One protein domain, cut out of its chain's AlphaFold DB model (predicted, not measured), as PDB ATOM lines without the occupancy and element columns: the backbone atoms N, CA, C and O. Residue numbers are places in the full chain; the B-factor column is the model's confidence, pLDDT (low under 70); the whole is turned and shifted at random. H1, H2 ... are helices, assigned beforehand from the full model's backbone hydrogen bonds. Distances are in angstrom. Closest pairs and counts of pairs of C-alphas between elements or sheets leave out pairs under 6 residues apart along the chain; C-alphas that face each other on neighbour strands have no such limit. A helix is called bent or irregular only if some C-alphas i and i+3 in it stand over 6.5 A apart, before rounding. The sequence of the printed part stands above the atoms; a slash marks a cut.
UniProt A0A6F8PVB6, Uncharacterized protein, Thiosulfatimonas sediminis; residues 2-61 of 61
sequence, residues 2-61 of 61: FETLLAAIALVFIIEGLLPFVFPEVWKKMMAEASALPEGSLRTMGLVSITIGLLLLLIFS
ATOM      1  N   PHE A   2     -25.947  52.307 -35.932       91.19
ATOM      2  CA  PHE A   2     -24.831  53.157 -36.384       91.19
ATOM      3  C   PHE A   2     -23.505  52.867 -35.654       91.19
ATOM      4  O   PHE A   2     -22.497  52.644 -36.309       91.19
ATOM      5  N   GLU A   3     -23.525  52.746 -34.323       92.94
ATOM      6  CA  GLU A   3     -22.334  52.380 -33.530       92.94
ATOM      7  C   GLU A   3     -21.723  51.036 -33.954       92.94
ATOM      8  O   GLU A   3     -20.512  50.894 -34.073       92.94
ATOM      9  N   THR A   4     -22.569  50.044 -34.248       90.06
ATOM     10  CA  THR A   4     -22.138  48.719 -34.718       90.06
ATOM     11  C   THR A   4     -21.455  48.802 -36.082       90.06
ATOM     12  O   THR A   4     -20.433  48.158 -36.296       90.06
ATOM     13  N   LEU A   5     -21.992  49.620 -36.995       91.69
ATOM     14  CA  LEU A   5     -21.385  49.869 -38.300       91.69
ATOM     15  C   LEU A   5     -20.037  50.586 -38.154       91.69
ATOM     16  O   LEU A   5     -19.064  50.196 -38.796       91.69
ATOM     17  N   LEU A   6     -19.968  51.595 -37.283       96.56
ATOM     18  CA  LEU A   6     -18.738  52.334 -37.014       96.56
ATOM     19  C   LEU A   6     -17.658  51.421 -36.418       96.56
ATOM     20  O   LEU A   6     -16.510  51.464 -36.856       96.56
ATOM     21  N   ALA A   7     -18.031  50.545 -35.481       95.81
ATOM     22  CA  ALA A   7     -17.133  49.550 -34.906       95.81
ATOM     23  C   ALA A   7     -16.641  48.535 -35.952       95.81
ATOM     24  O   ALA A   7     -15.449  48.239 -35.996       95.81
ATOM     25  N   ALA A   8     -17.525  48.040 -36.826       93.69
ATOM     26  CA  ALA A   8     -17.142  47.132 -37.907       93.69
ATOM     27  C   ALA A   8     -16.123  47.783 -38.858       93.69
ATOM     28  O   ALA A   8     -15.101  47.175 -39.171       93.69
ATOM     29  N   ILE A   9     -16.353  49.040 -39.254       95.81
ATOM     30  CA  ILE A   9     -15.410  49.806 -40.083       95.81
ATOM     31  C   ILE A   9     -14.076  50.001 -39.349       95.81
ATOM     32  O   ILE A   9     -13.021  49.759 -39.929       95.81
ATOM     33  N   ALA A  10     -14.103  50.389 -38.070       97.06
ATOM     34  CA  ALA A  10     -12.888  50.567 -37.277       97.06
ATOM     35  C   ALA A  10     -12.054  49.276 -37.200       97.06
ATOM     36  O   ALA A  10     -10.834  49.323 -37.357       97.06
ATOM     37  N   LEU A  11     -12.701  48.121 -37.021       96.44
ATOM     38  CA  LEU A  11     -12.026  46.823 -37.004       96.44
ATOM     39  C   LEU A  11     -11.377  46.481 -38.350       96.44
ATOM     40  O   LEU A  11     -10.258  45.976 -38.346       96.44
ATOM     41  N   VAL A  12     -12.022  46.793 -39.480       95.62
ATOM     42  CA  VAL A  12     -11.416  46.608 -40.813       95.62
ATOM     43  C   VAL A  12     -10.123  47.413 -40.927       95.62
ATOM     44  O   VAL A  12      -9.088  46.838 -41.254       95.62
ATOM     45  N   PHE A  13     -10.136  48.698 -40.557       96.94
ATOM     46  CA  PHE A  13      -8.928  49.533 -40.582       96.94
ATOM     47  C   PHE A  13      -7.821  49.017 -39.655       96.94
ATOM     48  O   PHE A  13      -6.649  49.033 -40.032       96.94
ATOM     49  N   ILE A  14      -8.171  48.551 -38.452       97.31
ATOM     50  CA  ILE A  14      -7.195  47.980 -37.515       97.31
ATOM     51  C   ILE A  14      -6.565  46.719 -38.112       97.31
ATOM     52  O   ILE A  14      -5.343  46.592 -38.102       97.31
ATOM     53  N   ILE A  15      -7.374  45.798 -38.642       95.69
ATOM     54  CA  ILE A  15      -6.892  44.521 -39.187       95.69
ATOM     55  C   ILE A  15      -6.045  44.754 -40.444       95.69
ATOM     56  O   ILE A  15      -4.941  44.212 -40.538       95.69
ATOM     57  N   GLU A  16      -6.513  45.584 -41.378       94.12
ATOM     58  CA  GLU A  16      -5.773  45.914 -42.601       94.12
ATOM     59  C   GLU A  16      -4.474  46.676 -42.305       94.12
ATOM     60  O   GLU A  16      -3.470  46.447 -42.974       94.12
ATOM     61  N   GLY A  17      -4.459  47.540 -41.285       95.56
ATOM     62  CA  GLY A  17      -3.274  48.296 -40.874       95.56
ATOM     63  C   GLY A  17      -2.264  47.493 -40.047       95.56
ATOM     64  O   GLY A  17      -1.077  47.826 -40.035       95.56
ATOM     65  N   LEU A  18      -2.694  46.420 -39.379       97.12
ATOM     66  CA  LEU A  18      -1.831  45.637 -38.492       97.12
ATOM     67  C   LEU A  18      -0.705  44.933 -39.260       97.12
ATOM     68  O   LEU A  18       0.454  44.984 -38.849       97.12
ATOM     69  N   LEU A  19      -1.031  44.295 -40.385       93.56
ATOM     70  CA  LEU A  19      -0.063  43.544 -41.184       93.56
ATOM     71  C   LEU A  19       1.062  44.423 -41.775       93.56
ATOM     72  O   LEU A  19       2.224  44.066 -41.580       93.56
ATOM     73  N   PRO A  20       0.792  45.575 -42.428       95.62
ATOM     74  CA  PRO A  20       1.850  46.467 -42.899       95.62
ATOM     75  C   PRO A  20       2.631  47.135 -41.760       95.62
ATOM     76  O   PRO A  20       3.805  47.441 -41.950       95.62
ATOM     77  N   PHE A  21       2.022  47.345 -40.585       97.25
ATOM     78  CA  PHE A  21       2.717  47.918 -39.428       97.25
ATOM     79  C   PHE A  21       3.698  46.926 -38.788       97.25
ATOM     80  O   PHE A  21       4.844  47.281 -38.517       97.25
ATOM     81  N   VAL A  22       3.266  45.680 -38.560       97.94
ATOM     82  CA  VAL A  22       4.081  44.659 -37.880       97.94
ATOM     83  C   VAL A  22       5.047  43.964 -38.849       97.94
ATOM     84  O   VAL A  22       6.201  43.723 -38.498       97.94
ATOM     85  N   PHE A  23       4.604  43.653 -40.071       97.12
ATOM     86  CA  PHE A  23       5.366  42.879 -41.060       97.12
ATOM     87  C   PHE A  23       5.340  43.524 -42.463       97.12
ATOM     88  O   PHE A  23       4.793  42.947 -43.412       97.12
ATOM     89  N   PRO A  24       5.982  44.693 -42.652       95.31
ATOM     90  CA  PRO A  24       5.933  45.442 -43.912       95.31
ATOM     91  C   PRO A  24       6.509  44.679 -45.118       95.31
ATOM     92  O   PRO A  24       5.998  44.803 -46.230       95.31
ATOM     93  N   GLU A  25       7.555  43.868 -44.930       96.94
ATOM     94  CA  GLU A  25       8.151  43.078 -46.020       96.94
ATOM     95  C   GLU A  25       7.217  41.964 -46.510       96.94
ATOM     96  O   GLU A  25       7.077  41.752 -47.716       96.94
ATOM     97  N   VAL A  26       6.533  41.289 -45.581       95.25
ATOM     98  CA  VAL A  26       5.545  40.250 -45.905       95.25
ATOM     99  C   VAL A  26       4.373  40.872 -46.655       95.25
ATOM    100  O   VAL A  26       3.981  40.356 -47.700       95.25
ATOM    101  N   TRP A  27       3.877  42.017 -46.182       96.00
ATOM    102  CA  TRP A  27       2.810  42.756 -46.854       96.00
ATOM    103  C   TRP A  27       3.171  43.121 -48.297       96.00
ATOM    104  O   TRP A  27       2.420  42.807 -49.221       96.00
ATOM    105  N   LYS A  28       4.350  43.719 -48.520       95.50
ATOM    106  CA  LYS A  28       4.821  44.075 -49.871       95.50
ATOM    107  C   LYS A  28       4.886  42.862 -50.796       95.50
ATOM    108  O   LYS A  28       4.441  42.947 -51.940       95.50
ATOM    109  N   LYS A  29       5.406  41.735 -50.302       96.50
ATOM    110  CA  LYS A  29       5.469  40.486 -51.067       96.50
ATOM    111  C   LYS A  29       4.070  39.975 -51.430       96.50
ATOM    112  O   LYS A  29       3.831  39.679 -52.596       96.50
ATOM    113  N   MET A  30       3.144  39.938 -50.471       93.81
ATOM    114  CA  MET A  30       1.760  39.507 -50.707       93.81
ATOM    115  C   MET A  30       1.049  40.383 -51.741       93.81
ATOM    116  O   MET A  30       0.357  39.861 -52.609       93.81
ATOM    117  N   MET A  31       1.232  41.705 -51.683       94.38
ATOM    118  CA  MET A  31       0.646  42.625 -52.663       94.38
ATOM    119  C   MET A  31       1.240  42.428 -54.061       94.38
ATOM    120  O   MET A  31       0.498  42.422 -55.042       94.38
ATOM    121  N   ALA A  32       2.555  42.214 -54.162       96.06
ATOM    122  CA  ALA A  32       3.203  41.925 -55.439       96.06
ATOM    123  C   ALA A  32       2.686  40.609 -56.045       96.06
ATOM    124  O   ALA A  32       2.311  40.579 -57.217       96.06
ATOM    125  N   GLU A  33       2.584  39.548 -55.241       94.38
ATOM    126  CA  GLU A  33       2.013  38.266 -55.668       94.38
ATOM    127  C   GLU A  33       0.545  38.410 -56.088       94.38
ATOM    128  O   GLU A  33       0.166  37.927 -57.154       94.38
ATOM    129  N   ALA A  34      -0.266  39.139 -55.316       93.25
ATOM    130  CA  ALA A  34      -1.663  39.400 -55.650       93.25
ATOM    131  C   ALA A  34      -1.814  40.179 -56.966       93.25
ATOM    132  O   ALA A  34      -2.707  39.873 -57.754       93.25
ATOM    133  N   SER A  35      -0.926  41.142 -57.236       94.00
ATOM    134  CA  SER A  35      -0.929  41.910 -58.489       94.00
ATOM    135  C   SER A  35      -0.513  41.093 -59.717       94.00
ATOM    136  O   SER A  35      -0.877  41.443 -60.836       94.00
ATOM    137  N   ALA A  36       0.227  40.000 -59.517       95.31
ATOM    138  CA  ALA A  36       0.634  39.089 -60.582       95.31
ATOM    139  C   ALA A  36      -0.441  38.035 -60.915       95.31
ATOM    140  O   ALA A  36      -0.314  37.324 -61.915       95.31
ATOM    141  N   LEU A  37      -1.493  37.911 -60.095       93.81
ATOM    142  CA  LEU A  37      -2.590  36.986 -60.363       93.81
ATOM    143  C   LEU A  37      -3.444  37.469 -61.547       93.81
ATOM    144  O   LEU A  37      -3.746  38.658 -61.649       93.81
ATOM    145  N   PRO A  38      -3.932  36.553 -62.405       95.38
ATOM    146  CA  PRO A  38      -4.923  36.899 -63.417       95.38
ATOM    147  C   PRO A  38      -6.190  37.486 -62.783       95.38
ATOM    148  O   PRO A  38      -6.678  36.972 -61.771       95.38
ATOM    149  N   GLU A  39      -6.789  38.492 -63.425       93.75
ATOM    150  CA  GLU A  39      -7.983  39.191 -62.916       93.75
ATOM    151  C   GLU A  39      -9.131  38.236 -62.546       93.75
ATOM    152  O   GLU A  39      -9.804  38.423 -61.532       93.75
ATOM    153  N   GLY A  40      -9.341  37.174 -63.334       95.00
ATOM    154  CA  GLY A  40     -10.369  36.165 -63.056       95.00
ATOM    155  C   GLY A  40     -10.152  35.425 -61.731       95.00
ATOM    156  O   GLY A  40     -11.111  35.164 -61.000       95.00
ATOM    157  N   SER A  41      -8.894  35.145 -61.378       94.25
ATOM    158  CA  SER A  41      -8.543  34.503 -60.108       94.25
ATOM    159  C   SER A  41      -8.764  35.456 -58.938       94.25
ATOM    160  O   SER A  41      -9.368  35.069 -57.937       94.25
ATOM    161  N   LEU A  42      -8.347  36.719 -59.080       94.75
ATOM    162  CA  LEU A  42      -8.523  37.734 -58.040       94.75
ATOM    163  C   LEU A  42     -10.012  38.000 -57.755       94.75
ATOM    164  O   LEU A  42     -10.426  38.056 -56.598       94.75
ATOM    165  N   ARG A  43     -10.843  38.069 -58.804       95.31
ATOM    166  CA  ARG A  43     -12.304  38.207 -58.675       95.31
ATOM    167  C   ARG A  43     -12.940  37.010 -57.978       95.31
ATOM    168  O   ARG A  43     -13.812  37.199 -57.135       95.31
ATOM    169  N   THR A  44     -12.503  35.795 -58.302       96.62
ATOM    170  CA  THR A  44     -13.022  34.575 -57.667       96.62
ATOM    171  C   THR A  44     -12.645  34.526 -56.189       96.62
ATOM    172  O   THR A  44     -13.502  34.252 -55.352       96.62
ATOM    173  N   MET A  45     -11.402  34.875 -55.845       95.44
ATOM    174  CA  MET A  45     -10.962  34.990 -54.452       95.44
ATOM    175  C   MET A  45     -11.808  36.013 -53.679       95.44
ATOM    176  O   MET A  45     -12.276  35.722 -52.577       95.44
ATOM    177  N   GLY A  46     -12.072  37.175 -54.284       95.06
ATOM    178  CA  GLY A  46     -12.961  38.189 -53.718       95.06
ATOM    179  C   GLY A  46     -14.385  37.674 -53.498       95.06
ATOM    180  O   GLY A  46     -14.930  37.839 -52.410       95.06
ATOM    181  N   LEU A  47     -14.973  36.988 -54.484       97.75
ATOM    182  CA  LEU A  47     -16.315  36.404 -54.367       97.75
ATOM    183  C   LEU A  47     -16.407  35.359 -53.251       97.75
ATOM    184  O   LEU A  47     -17.380  35.358 -52.498       97.75
ATOM    185  N   VAL A  48     -15.399  34.494 -53.119       97.69
ATOM    186  CA  VAL A  48     -15.344  33.498 -52.040       97.69
ATOM    187  C   VAL A  48     -15.262  34.193 -50.680       97.69
ATOM    188  O   VAL A  48     -16.033  33.853 -49.786       97.69
ATOM    189  N   SER A  49     -14.403  35.208 -50.541       95.88
ATOM    190  CA  SER A  49     -14.273  35.992 -49.304       95.88
ATOM    191  C   SER A  49     -15.588  36.680 -48.912       95.88
ATOM    192  O   SER A  49     -16.053  36.532 -47.781       95.88
ATOM    193  N   ILE A  50     -16.250  37.343 -49.869       96.94
ATOM    194  CA  ILE A  50     -17.563  37.977 -49.663       96.94
ATOM    195  C   ILE A  50     -18.603  36.940 -49.240       96.94
ATOM    196  O   ILE A  50     -19.367  37.180 -48.309       96.94
ATOM    197  N   THR A  51     -18.628  35.780 -49.898       98.31
ATOM    198  CA  THR A  51     -19.595  34.715 -49.602       98.31
ATOM    199  C   THR A  51     -19.407  34.174 -48.187       98.31
ATOM    200  O   THR A  51     -20.381  34.044 -47.450       98.31
ATOM    201  N   ILE A  52     -18.165  33.909 -47.775       97.75
ATOM    202  CA  ILE A  52     -17.856  33.467 -46.409       97.75
ATOM    203  C   ILE A  52     -18.273  34.540 -45.398       97.75
ATOM    204  O   ILE A  52     -18.956  34.222 -44.426       97.75
ATOM    205  N   GLY A  53     -17.918  35.805 -45.639       94.62
ATOM    206  CA  GLY A  53     -18.306  36.921 -44.776       94.62
ATOM    207  C   GLY A  53     -19.823  37.064 -44.641       94.62
ATOM    208  O   GLY A  53     -20.327  37.244 -43.536       94.62
ATOM    209  N   LEU A  54     -20.562  36.906 -45.742       96.75
ATOM    210  CA  LEU A  54     -22.023  36.936 -45.749       96.75
ATOM    211  C   LEU A  54     -22.621  35.774 -44.951       96.75
ATOM    212  O   LEU A  54     -23.539  35.991 -44.168       96.75
ATOM    213  N   LEU A  55     -22.104  34.554 -45.121       97.81
ATOM    214  CA  LEU A  55     -22.569  33.391 -44.363       97.81
ATOM    215  C   LEU A  55     -22.316  33.557 -42.863       97.81
ATOM    216  O   LEU A  55     -23.206  33.284 -42.064       97.81
ATOM    217  N   LEU A  56     -21.131  34.041 -42.480       95.19
ATOM    218  CA  LEU A  56     -20.819  34.343 -41.084       95.19
ATOM    219  C   LEU A  56     -21.753  35.419 -40.530       95.19
ATOM    220  O   LEU A  56     -22.294  35.241 -39.443       95.19
ATOM    221  N   LEU A  57     -21.989  36.496 -41.286       92.94
ATOM    222  CA  LEU A  57     -22.934  37.533 -40.889       92.94
ATOM    223  C   LEU A  57     -24.319  36.919 -40.649       92.94
ATOM    224  O   LEU A  57     -24.832  37.043 -39.553       92.94
ATOM    225  N   LEU A  58     -24.871  36.172 -41.608       95.44
ATOM    226  CA  LEU A  58     -26.212  35.580 -41.500       95.44
ATOM    227  C   LEU A  58     -26.373  34.575 -40.348       95.44
ATOM    228  O   LEU A  58     -27.486  34.397 -39.861       95.44
ATOM    229  N   ILE A  59     -25.302  33.883 -39.949       96.81
ATOM    230  CA  ILE A  59     -25.341  32.892 -38.862       96.81
ATOM    231  C   ILE A  59     -25.206  33.557 -37.484       96.81
ATOM    232  O   ILE A  59     -25.792  33.066 -36.519       96.81
ATOM    233  N   PHE A  60     -24.414  34.628 -37.373       88.94
ATOM    234  CA  PHE A  60     -24.027  35.227 -36.089       88.94
ATOM    235  C   PHE A  60     -24.634  36.614 -35.808       88.94
ATOM    236  O   PHE A  60     -24.470  37.107 -34.690       88.94
ATOM    237  N   SER A  61     -25.292  37.251 -36.784       79.56
ATOM    238  CA  SER A  61     -26.039  38.513 -36.618       79.56
ATOM    239  C   SER A  61     -27.491  38.272 -36.236       79.56
ATOM    240  O   SER A  61     -28.000  39.028 -35.381       79.56
TER     241      SER A  61
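This is residues 2 to 61 of the 61 residues of an uncharacterized protein of Thiosulfatimonas sediminis (UniProt A0A6F8PVB6). Picture an open, three-sided bracket: two long helices, H1 and H3, are its arms, and the shorter H2 is the base that joins them at one end. The arms stay apart with empty space between them, and the bracket has no packed core. The printed part has 60 residues, with three named helices in the order H1, H2, H3 and no named strand; the class is all helix. The whole is loose, with a radius of gyration of the C-alphas of 14.4 A, and flat, spanning 36 by 29 by 15 A.

Find C-alpha 2 at (-24.831, 53.157, -36.384); from there H1, residues 2 to 22, runs 30.2 A to C-alpha 22 at (4.081, 44.659, -37.880). H1 is neither bent nor irregular, but only just: C-alphas 16 and 19 are 6.3 A apart. After a tight link of one residue, H2 takes residues 24 to 36, 18.6 A long. After another tight link, of two residues, H3 runs 31.5 A through residues 39 to 60, ending at C-alpha 60 at (-24.027, 35.227, -36.089).

Look first at Pro 20 and Trp 27, the closest C-alphas of H1 and H2, 5.5 A apart. These helices touch only at the corner by their link, about perpendicular at 79 degrees. H2 and H3 are close but not clearly touching, the closest C-alphas being those of Ala 34 and Leu 42 at 7.5 A. They run opposite ways at a steep tilt of 63 degrees. H1 and H3 are apart. In H2 and H3 every O i to N i+4 pair is within hydrogen-bond range; in H1, 15 of 17 are.

The C-alphas of Glu 3 and Pro 38 are the two farthest apart, at 37.9 A. Residues 2 to 17 of H1 stand free, and so do residues 43 to 61, of which 43 to 60 belong to H3. The printed part has no cut and no long link. Its mean pLDDT is 95.1, and no printed residue is under 70.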